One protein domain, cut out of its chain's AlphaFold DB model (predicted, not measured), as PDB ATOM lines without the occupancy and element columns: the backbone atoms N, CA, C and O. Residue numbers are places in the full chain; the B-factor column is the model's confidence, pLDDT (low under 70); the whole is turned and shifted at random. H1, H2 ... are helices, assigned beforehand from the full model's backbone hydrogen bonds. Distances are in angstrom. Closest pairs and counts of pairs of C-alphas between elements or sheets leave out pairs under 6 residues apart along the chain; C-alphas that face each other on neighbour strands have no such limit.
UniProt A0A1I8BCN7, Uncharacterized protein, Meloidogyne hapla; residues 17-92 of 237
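AT A GLANCE: This is residues 17 to 92 of the 237 residues of an uncharacterized protein of Meloidogyne hapla (UniProt A0A1I8BCN7). Two long helices, H1 and then H2, make a helical hairpin: the chain runs along H1, turns at residues 52 to 56 and folds back along H2, which crosses H1 at a shallow angle. The printed part has 76 residues with two named helices and no named strand, class all helix. It is a rod of 56 by 17 by 15 A, only just loose and close to extended, with a radius of gyration of the C-alphas of 17.1 A.

HOW THE PARTS SIT: H1, residues 18 to 51, and H2, residues 57 to 87, touch; their closest C-alphas, those of Ser 42 and Ser 71, are 5.8 A apart. They run opposite ways at a shallow tilt of 29 degrees. Every O i to N i+4 pair of H2 is within hydrogen-bond range, and 28 of 30 in H1.

IN THESE COORDINATES: H1 begins at C-alpha 18 (207.714, -305.208, 31.560) and measures 50.4 A. H2 measures 44.1 A and ends at C-alpha 87 (192.947, -298.451, 43.774).

THE WHOLE: The C-alphas farthest apart, those of Ser 17 and Ile 54, are 56.4 A apart. The printed part has no cut, and the link from H1 to H2 is tight. Mean pLDDT of the printed part is 77.0; residues 88 to 92 are among the 12 under 70.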
ATOM      1  N   SER A  17     206.485-309.866  31.389       74.31
ATOM      2  CA  SER A  17     207.474-308.979  30.778       74.31
ATOM      3  C   SER A  17     207.069-307.518  31.025       74.31
ATOM      4  O   SER A  17     205.875-307.195  30.996       74.31
ATOM      5  N   PRO A  18     208.028-306.611  31.285       77.31
ATOM      6  CA  PRO A  18     207.714-305.208  31.560       77.31
ATOM      7  C   PRO A  18     206.955-304.550  30.397       77.31
ATOM      8  O   PRO A  18     206.148-303.652  30.615       77.31
ATOM      9  N   GLU A  19     207.135-305.056  29.176       75.62
ATOM     10  CA  GLU A  19     206.400-304.681  27.964       75.62
ATOM     11  C   GLU A  19     204.880-304.842  28.126       75.62
ATOM     12  O   GLU A  19     204.129-303.945  27.749       75.62
ATOM     13  N   ILE A  20     204.413-305.946  28.728       63.22
ATOM     14  CA  ILE A  20     202.982-306.207  28.964       63.22
ATOM     15  C   ILE A  20     202.416-305.200  29.973       63.22
ATOM     16  O   ILE A  20     201.294-304.721  29.806       63.22
ATOM     17  N   ILE A  21     203.200-304.837  30.993       70.12
ATOM     18  CA  ILE A  21     202.813-303.843  32.004       70.12
ATOM     19  C   ILE A  21     202.712-302.451  31.361       70.12
ATOM     20  O   ILE A  21     201.706-301.764  31.532       70.12
ATOM     21  N   ILE A  22     203.711-302.058  30.562       75.75
ATOM     22  CA  ILE A  22     203.729-300.785  29.821       75.75
ATOM     23  C   ILE A  22     202.556-300.715  28.827       75.75
ATOM     24  O   ILE A  22     201.869-299.696  28.759       75.75
ATOM     25  N   PHE A  23     202.274-301.803  28.104       67.25
ATOM     26  CA  PHE A  23     201.132-301.890  27.193       67.25
ATOM     27  C   PHE A  23     199.789-301.780  27.932       67.25
ATOM     28  O   PHE A  23     198.901-301.054  27.487       67.25
ATOM     29  N   GLY A  24     199.648-302.432  29.092       68.06
ATOM     30  CA  GLY A  24     198.469-302.305  29.952       68.06
ATOM     31  C   GLY A  24     198.229-300.865  30.420       68.06
ATOM     32  O   GLY A  24     197.101-300.377  30.350       68.06
ATOM     33  N   TYR A  25     199.292-300.155  30.811       75.19
ATOM     34  CA  TYR A  25     199.230-298.728  31.144       75.19
ATOM     35  C   TYR A  25     198.813-297.862  29.951       75.19
ATOM     36  O   TYR A  25     197.926-297.020  30.094       75.19
ATOM     37  N   PHE A  26     199.402-298.084  28.773       78.94
ATOM     38  CA  PHE A  26     199.037-297.362  27.552       78.94
ATOM     39  C   PHE A  26     197.555-297.561  27.199       78.94
ATOM     40  O   PHE A  26     196.834-296.585  27.005       78.94
ATOM     41  N   MET A  27     197.070-298.807  27.208       69.50
ATOM     42  CA  MET A  27     195.659-299.115  26.957       69.50
ATOM     43  C   MET A  27     194.728-298.482  28.002       69.50
ATOM     44  O   MET A  27     193.678-297.962  27.637       69.50
ATOM     45  N   GLY A  28     195.118-298.455  29.282       72.81
ATOM     46  CA  GLY A  28     194.355-297.783  30.339       72.81
ATOM     47  C   GLY A  28     194.248-296.265  30.142       72.81
ATOM     48  O   GLY A  28     193.181-295.695  30.358       72.81
ATOM     49  N   ILE A  29     195.322-295.613  29.679       81.75
ATOM     50  CA  ILE A  29     195.314-294.183  29.320       81.75
ATOM     51  C   ILE A  29     194.420-293.938  28.093       81.75
ATOM     52  O   ILE A  29     193.660-292.972  28.072       81.75
ATOM     53  N   VAL A  30     194.456-294.828  27.097       77.81
ATOM     54  CA  VAL A  30     193.594-294.747  25.906       77.81
ATOM     55  C   VAL A  30     192.110-294.907  26.271       77.81
ATOM     56  O   VAL A  30     191.304-294.088  25.831       77.81
ATOM     57  N   GLU A  31     191.734-295.870  27.124       71.69
ATOM     58  CA  GLU A  31     190.356-295.972  27.648       71.69
ATOM     59  C   GLU A  31     189.948-294.691  28.402       71.69
ATOM     60  O   GLU A  31     188.864-294.153  28.168       71.69
ATOM     61  N   LEU A  32     190.828-294.162  29.263       83.50
ATOM     62  CA  LEU A  32     190.571-292.962  30.067       83.50
ATOM     63  C   LEU A  32     190.327-291.697  29.219       83.50
ATOM     64  O   LEU A  32     189.571-290.828  29.647       83.50
ATOM     65  N   VAL A  33     190.933-291.593  28.031       86.38
ATOM     66  CA  VAL A  33     190.725-290.471  27.092       86.38
ATOM     67  C   VAL A  33     189.502-290.685  26.194       86.38
ATOM     68  O   VAL A  33     188.774-289.731  25.919       86.38
ATOM     69  N   ILE A  34     189.244-291.916  25.740       78.81
ATOM     70  CA  ILE A  34     188.157-292.202  24.788       78.81
ATOM     71  C   ILE A  34     186.773-292.127  25.446       78.81
ATOM     72  O   ILE A  34     185.871-291.512  24.873       78.81
ATOM     73  N   HIS A  35     186.586-292.697  26.642       82.31
ATOM     74  CA  HIS A  35     185.260-292.754  27.277       82.31
ATOM     75  C   HIS A  35     184.632-291.364  27.540       82.31
ATOM     76  O   HIS A  35     183.468-291.168  27.183       82.31
ATOM     77  N   PRO A  36     185.363-290.340  28.033       82.12
ATOM     78  CA  PRO A  36     184.843-288.970  28.118       82.12
ATOM     79  C   PRO A  36     184.401-288.376  26.773       82.12
ATOM     80  O   PRO A  36     183.420-287.636  26.726       82.12
ATOM     81  N   ILE A  37     185.082-288.703  25.670       82.75
ATOM     82  CA  ILE A  37     184.733-288.203  24.332       82.75
ATOM     83  C   ILE A  37     183.422-288.846  23.848       82.75
ATOM     84  O   ILE A  37     182.528-288.137  23.382       82.75
ATOM     85  N   ILE A  38     183.268-290.166  24.012       78.44
ATOM     86  CA  ILE A  38     182.023-290.882  23.678       78.44
ATOM     87  C   ILE A  38     180.865-290.384  24.556       78.44
ATOM     88  O   ILE A  38     179.775-290.117  24.045       78.44
ATOM     89  N   PHE A  39     181.109-290.178  25.853       81.88
ATOM     90  CA  PHE A  39     180.140-289.593  26.776       81.88
ATOM     91  C   PHE A  39     179.676-288.196  26.327       81.88
ATOM     92  O   PHE A  39     178.472-287.944  26.278       81.88
ATOM     93  N   CYS A  40     180.595-287.314  25.917       84.19
ATOM     94  CA  CYS A  40     180.249-285.999  25.369       84.19
ATOM     95  C   CYS A  40     179.367-286.098  24.113       84.19
ATOM     96  O   CYS A  40     178.363-285.393  24.027       84.19
ATOM     97  N   PHE A  41     179.670-286.999  23.170       78.50
ATOM     98  CA  PHE A  41     178.801-287.229  22.005       78.50
ATOM     99  C   PHE A  41     177.418-287.771  22.398       78.50
ATOM    100  O   PHE A  41     176.406-287.316  21.866       78.50
ATOM    101  N   SER A  42     177.345-288.687  23.368       80.12
ATOM    102  CA  SER A  42     176.075-289.182  23.916       80.12
ATOM    103  C   SER A  42     175.247-288.051  24.547       80.12
ATOM    104  O   SER A  42     174.048-287.946  24.289       80.12
ATOM    105  N   PHE A  43     175.887-287.144  25.291       82.56
ATOM    106  CA  PHE A  43     175.226-285.999  25.920       82.56
ATOM    107  C   PHE A  43     174.751-284.951  24.897       82.56
ATOM    108  O   PHE A  43     173.653-284.403  25.028       82.56
ATOM    109  N   ILE A  44     175.531-284.710  23.837       82.75
ATOM    110  CA  ILE A  44     175.135-283.868  22.696       82.75
ATOM    111  C   ILE A  44     173.916-284.473  21.984       82.75
ATOM    112  O   ILE A  44     172.944-283.759  21.745       82.75
ATOM    113  N   ASN A  45     173.909-285.785  21.725       75.56
ATOM    114  CA  ASN A  45     172.767-286.466  21.104       75.56
ATOM    115  C   ASN A  45     171.492-286.346  21.955       75.56
ATOM    116  O   ASN A  45     170.438-286.008  21.421       75.56
ATOM    117  N   ILE A  46     171.585-286.540  23.278       83.94
ATOM    118  CA  ILE A  46     170.463-286.317  24.211       83.94
ATOM    119  C   ILE A  46     169.979-284.859  24.145       83.94
ATOM    120  O   ILE A  46     168.778-284.615  24.067       83.94
ATOM    121  N   SER A  47     170.897-283.891  24.121       86.94
ATOM    122  CA  SER A  47     170.568-282.458  24.072       86.94
ATOM    123  C   SER A  47     169.860-282.061  22.768       86.94
ATOM    124  O   SER A  47     168.897-281.292  22.788       86.94
ATOM    125  N   ILE A  48     170.288-282.623  21.632       84.50
ATOM    126  CA  ILE A  48     169.642-282.433  20.326       84.50
ATOM    127  C   ILE A  48     168.262-283.105  20.308       84.50
ATOM    128  O   ILE A  48     167.291-282.490  19.874       84.50
ATOM    129  N   LEU A  49     168.130-284.328  20.830       80.94
ATOM    130  CA  LEU A  49     166.839-285.023  20.918       80.94
ATOM    131  C   LEU A  49     165.833-284.249  21.780       80.94
ATOM    132  O   LEU A  49     164.702-284.039  21.354       80.94
ATOM    133  N   ILE A  50     166.236-283.757  22.955       85.44
ATOM    134  CA  ILE A  50     165.362-282.973  23.847       85.44
ATOM    135  C   ILE A  50     164.905-281.655  23.197       85.44
ATOM    136  O   ILE A  50     163.796-281.198  23.461       85.44
ATOM    137  N   THR A  51     165.723-281.048  22.333       88.06
ATOM    138  CA  THR A  51     165.396-279.772  21.668       88.06
ATOM    139  C   THR A  51     164.650-279.922  20.334       88.06
ATOM    140  O   THR A  51     164.116-278.935  19.828       88.06
ATOM    141  N   THR A  52     164.549-281.129  19.759       87.62
ATOM    142  CA  THR A  52     163.966-281.352  18.420       87.62
ATOM    143  C   THR A  52     162.546-281.933  18.448       87.62
ATOM    144  O   THR A  52     162.317-283.118  18.212       87.62
ATOM    145  N   ASN A  53     161.549-281.050  18.584       80.50
ATOM    146  CA  ASN A  53     160.104-281.356  18.493       80.50
ATOM    147  C   ASN A  53     159.605-281.835  17.100       80.50
ATOM    148  O   ASN A  53     158.410-281.786  16.818       80.50
ATOM    149  N   ILE A  54     160.499-282.263  16.204       77.75
ATOM    150  CA  ILE A  54     160.184-282.686  14.825       77.75
ATOM    151  C   ILE A  54     159.993-284.213  14.733       77.75
ATOM    152  O   ILE A  54     159.356-284.708  13.803       77.75
ATOM    153  N   LEU A  55     160.523-284.984  15.690       67.06
ATOM    154  CA  LEU A  55     160.441-286.446  15.672       67.06
ATOM    155  C   LEU A  55     159.094-286.960  16.199       67.06
ATOM    156  O   LEU A  55     158.543-286.453  17.173       67.06
ATOM    157  N   HIS A  56     158.601-288.046  15.597       84.69
ATOM    158  CA  HIS A  56     157.419-288.757  16.086       84.69
ATOM    159  C   HIS A  56     157.650-289.290  17.521       84.69
ATOM    160  O   HIS A  56     158.691-289.919  17.747       84.69
ATOM    161  N   PRO A  57     156.702-289.137  18.474       79.44
ATOM    162  CA  PRO A  57     156.934-289.414  19.899       79.44
ATOM    163  C   PRO A  57     157.529-290.794  20.215       79.44
ATOM    164  O   PRO A  57     158.443-290.903  21.029       79.44
ATOM    165  N   ASN A  58     157.076-291.848  19.527       66.69
ATOM    166  CA  ASN A  58     157.581-293.210  19.751       66.69
ATOM    167  C   ASN A  58     159.056-293.375  19.329       66.69
ATOM    168  O   ASN A  58     159.789-294.138  19.953       66.69
ATOM    169  N   LEU A  59     159.491-292.667  18.279       57.59
ATOM    170  CA  LEU A  59     160.877-292.696  17.802       57.59
ATOM    171  C   LEU A  59     161.772-291.833  18.699       57.59
ATOM    172  O   LEU A  59     162.869-292.254  19.056       57.59
ATOM    173  N   TRP A  60     161.273-290.664  19.109       84.38
ATOM    174  CA  TRP A  60     161.931-289.794  20.083       84.38
ATOM    175  C   TRP A  60     162.228-290.543  21.389       84.38
ATOM    176  O   TRP A  60     163.378-290.587  21.823       84.38
ATOM    177  N   LEU A  61     161.227-291.227  21.958       78.12
ATOM    178  CA  LEU A  61     161.371-292.005  23.191       78.12
ATOM    179  C   LEU A  61     162.426-293.117  23.061       78.12
ATOM    180  O   LEU A  61     163.233-293.306  23.970       78.12
ATOM    181  N   LEU A  62     162.445-293.829  21.930       75.56
ATOM    182  CA  LEU A  62     163.401-294.906  21.666       75.56
ATOM    183  C   LEU A  62     164.840-294.380  21.548       75.56
ATOM    184  O   LEU A  62     165.748-294.953  22.152       75.56
ATOM    185  N   LEU A  63     165.048-293.277  20.824       72.38
ATOM    186  CA  LEU A  63     166.370-292.663  20.648       72.38
ATOM    187  C   LEU A  63     166.895-292.029  21.943       72.38
ATOM    188  O   LEU A  63     168.086-292.150  22.243       72.38
ATOM    189  N   VAL A  64     166.019-291.410  22.744       80.75
ATOM    190  CA  VAL A  64     166.364-290.931  24.091       80.75
ATOM    191  C   VAL A  64     166.774-292.112  24.971       80.75
ATOM    192  O   VAL A  64     167.861-292.082  25.537       80.75
ATOM    193  N   PHE A  65     165.981-293.189  25.021       81.44
ATOM    194  CA  PHE A  65     166.277-294.375  25.833       81.44
ATOM    195  C   PHE A  65     167.605-295.050  25.449       81.44
ATOM    196  O   PHE A  65     168.420-295.342  26.325       81.44
ATOM    197  N   GLN A  66     167.873-295.233  24.150       78.06
ATOM    198  CA  GLN A  66     169.164-295.736  23.661       78.06
ATOM    199  C   GLN A  66     170.327-294.823  24.074       78.06
ATOM    200  O   GLN A  66     171.346-295.304  24.572       78.06
ATOM    201  N   SER A  67     170.166-293.506  23.924       79.19
ATOM    202  CA  SER A  67     171.204-292.535  24.286       79.19
ATOM    203  C   SER A  67     171.453-292.494  25.798       79.19
ATOM    204  O   SER A  67     172.605-292.418  26.218       79.19
ATOM    205  N   THR A  68     170.410-292.624  26.627       79.94
ATOM    206  CA  THR A  68     170.537-292.761  28.087       79.94
ATOM    207  C   THR A  68     171.280-294.040  28.470       79.94
ATOM    208  O   THR A  68     172.171-293.974  29.313       79.94
ATOM    209  N   ILE A  69     170.986-295.185  27.837       83.06
ATOM    210  CA  ILE A  69     171.720-296.439  28.084       83.06
ATOM    211  C   ILE A  69     173.213-296.254  27.791       83.06
ATOM    212  O   ILE A  69     174.035-296.547  28.660       83.06
ATOM    213  N   ILE A  70     173.563-295.702  26.622       80.56
ATOM    214  CA  ILE A  70     174.957-295.414  26.244       80.56
ATOM    215  C   ILE A  70     175.611-294.497  27.288       80.56
ATOM    216  O   ILE A  70     176.668-294.829  27.816       80.56
ATOM    217  N   SER A  71     174.951-293.398  27.663       80.69
ATOM    218  CA  SER A  71     175.439-292.464  28.683       80.69
ATOM    219  C   SER A  71     175.721-293.154  30.029       80.69
ATOM    220  O   SER A  71     176.797-292.974  30.601       80.69
ATOM    221  N   THR A  72     174.813-294.012  30.514       77.69
ATOM    222  CA  THR A  72     175.020-294.763  31.769       77.69
ATOM    223  C   THR A  72     176.139-295.804  31.680       77.69
ATOM    224  O   THR A  72     176.875-295.982  32.653       77.69
ATOM    225  N   PHE A  73     176.315-296.449  30.523       80.50
ATOM    226  CA  PHE A  73     177.411-297.387  30.278       80.50
ATOM    227  C   PHE A  73     178.771-296.675  30.277       80.50
ATOM    228  O   PHE A  73     179.690-297.124  30.961       80.50
ATOM    229  N   GLU A  74     178.887-295.536  29.587       82.19
ATOM    230  CA  GLU A  74     180.119-294.739  29.560       82.19
ATOM    231  C   GLU A  74     180.478-294.198  30.954       82.19
ATOM    232  O   GLU A  74     181.638-294.290  31.354       82.19
ATOM    233  N   ILE A  75     179.498-293.733  31.748       80.94
ATOM    234  CA  ILE A  75     179.721-293.359  33.159       80.94
ATOM    235  C   ILE A  75     180.263-294.555  33.951       80.94
ATOM    236  O   ILE A  75     181.310-294.445  34.589       80.94
ATOM    237  N   GLN A  76     179.589-295.712  33.899       81.62
ATOM    238  CA  GLN A  76     180.012-296.909  34.634       81.62
ATOM    239  C   GLN A  76     181.424-297.356  34.227       81.62
ATOM    240  O   GLN A  76     182.231-297.738  35.081       81.62
ATOM    241  N   ARG A  77     181.737-297.302  32.927       76.19
ATOM    242  CA  ARG A  77     183.038-297.695  32.387       76.19
ATOM    243  C   ARG A  77     184.134-296.715  32.795       76.19
ATOM    244  O   ARG A  77     185.170-297.163  33.282       76.19
ATOM    245  N   PHE A  78     183.886-295.410  32.694       81.12
ATOM    246  CA  PHE A  78     184.796-294.369  33.167       81.12
ATOM    247  C   PHE A  78     185.071-294.507  34.671       81.12
ATOM    248  O   PHE A  78     186.231-294.557  35.071       81.12
ATOM    249  N   THR A  79     184.038-294.688  35.504       81.94
ATOM    250  CA  THR A  79     184.205-294.945  36.945       81.94
ATOM    251  C   THR A  79     185.018-296.216  37.214       81.94
ATOM    252  O   THR A  79     185.874-296.200  38.093       81.94
ATOM    253  N   MET A  80     184.824-297.300  36.453       74.56
ATOM    254  CA  MET A  80     185.631-298.520  36.598       74.56
ATOM    255  C   MET A  80     187.109-298.296  36.239       74.56
ATOM    256  O   MET A  80     187.985-298.794  36.944       74.56
ATOM    257  N   VAL A  81     187.403-297.557  35.164       76.56
ATOM    258  CA  VAL A  81     188.783-297.207  34.779       76.56
ATOM    259  C   VAL A  81     189.423-296.319  35.850       76.56
ATOM    260  O   VAL A  81     190.536-296.596  36.294       76.56
ATOM    261  N   LEU A  82     188.699-295.312  36.339       83.12
ATOM    262  CA  LEU A  82     189.177-294.393  37.371       83.12
ATOM    263  C   LEU A  82     189.456-295.132  38.694       83.12
ATOM    264  O   LEU A  82     190.524-294.950  39.272       83.12
ATOM    265  N   LEU A  83     188.578-296.059  39.103       79.12
ATOM    266  CA  LEU A  83     188.794-296.937  40.263       79.12
ATOM    267  C   LEU A  83     190.022-297.848  40.112       79.12
ATOM    268  O   LEU A  83     190.739-298.052  41.091       79.12
ATOM    269  N   LYS A  84     190.308-298.364  38.906       72.69
ATOM    270  CA  LYS A  84     191.546-299.125  38.640       72.69
ATOM    271  C   LYS A  84     192.790-298.256  38.838       72.69
ATOM    272  O   LYS A  84     193.734-298.705  39.483       72.69
ATOM    273  N   PHE A  85     192.776-297.016  38.344       79.81
ATOM    274  CA  PHE A  85     193.875-296.066  38.547       79.81
ATOM    275  C   PHE A  85     194.055-295.667  40.021       79.81
ATOM    276  O   PHE A  85     195.186-295.653  40.499       79.81
ATOM    277  N   THR A  86     192.979-295.382  40.763       80.31
ATOM    278  CA  THR A  86     193.084-294.953  42.174       80.31
ATOM    279  C   THR A  86     193.347-296.095  43.152       80.31
ATOM    280  O   THR A  86     193.947-295.868  44.197       80.31
ATOM    281  N   GLY A  87     192.876-297.310  42.855       74.94
ATOM    282  CA  GLY A  87     192.947-298.451  43.774       74.94
ATOM    283  C   GLY A  87     194.282-299.200  43.781       74.94
ATOM    284  O   GLY A  87     194.494-300.040  44.647       74.94
ATOM    285  N   GLY A  88     195.173-298.956  42.815       66.38
ATOM    286  CA  GLY A  88     196.449-299.677  42.693       66.38
ATOM    287  C   GLY A  88     196.338-301.132  42.202       66.38
ATOM    288  O   GLY A  88     197.340-301.704  41.779       66.38
ATOM    289  N   ASP A  89     195.135-301.716  42.136       54.75
ATOM    290  CA  ASP A  89     194.872-303.071  41.607       54.75
ATOM    291  C   ASP A  89     195.124-303.223  40.081       54.75
ATOM    292  O   ASP A  89     194.901-304.286  39.492       54.75
ATOM    293  N   ILE A  90     195.731-302.213  39.441       53.91
ATOM    294  CA  ILE A  90     196.544-302.388  38.221       53.91
ATOM    295  C   ILE A  90     197.668-303.435  38.435       53.91
ATOM    296  O   ILE A  90     198.154-304.014  37.466       53.91
ATOM    297  N   PHE A  91     198.028-303.764  39.682       52.50
ATOM    298  CA  PHE A  91     199.083-304.729  40.014       52.50
ATOM    299  C   PHE A  91     198.609-306.079  40.590       52.50
ATOM    300  O   PHE A  91     199.421-306.816  41.149       52.50
ATOM    301  N   ARG A  92     197.333-306.463  40.418       59.38
ATOM    302  CA  ARG A  92     196.863-307.842  40.688       59.38
ATOM    303  C   ARG A  92     196.741-308.669  39.402       59.38
ATOM    304  O   ARG A  92     195.660-308.736  38.815       59.38
TER     305      ARG A  92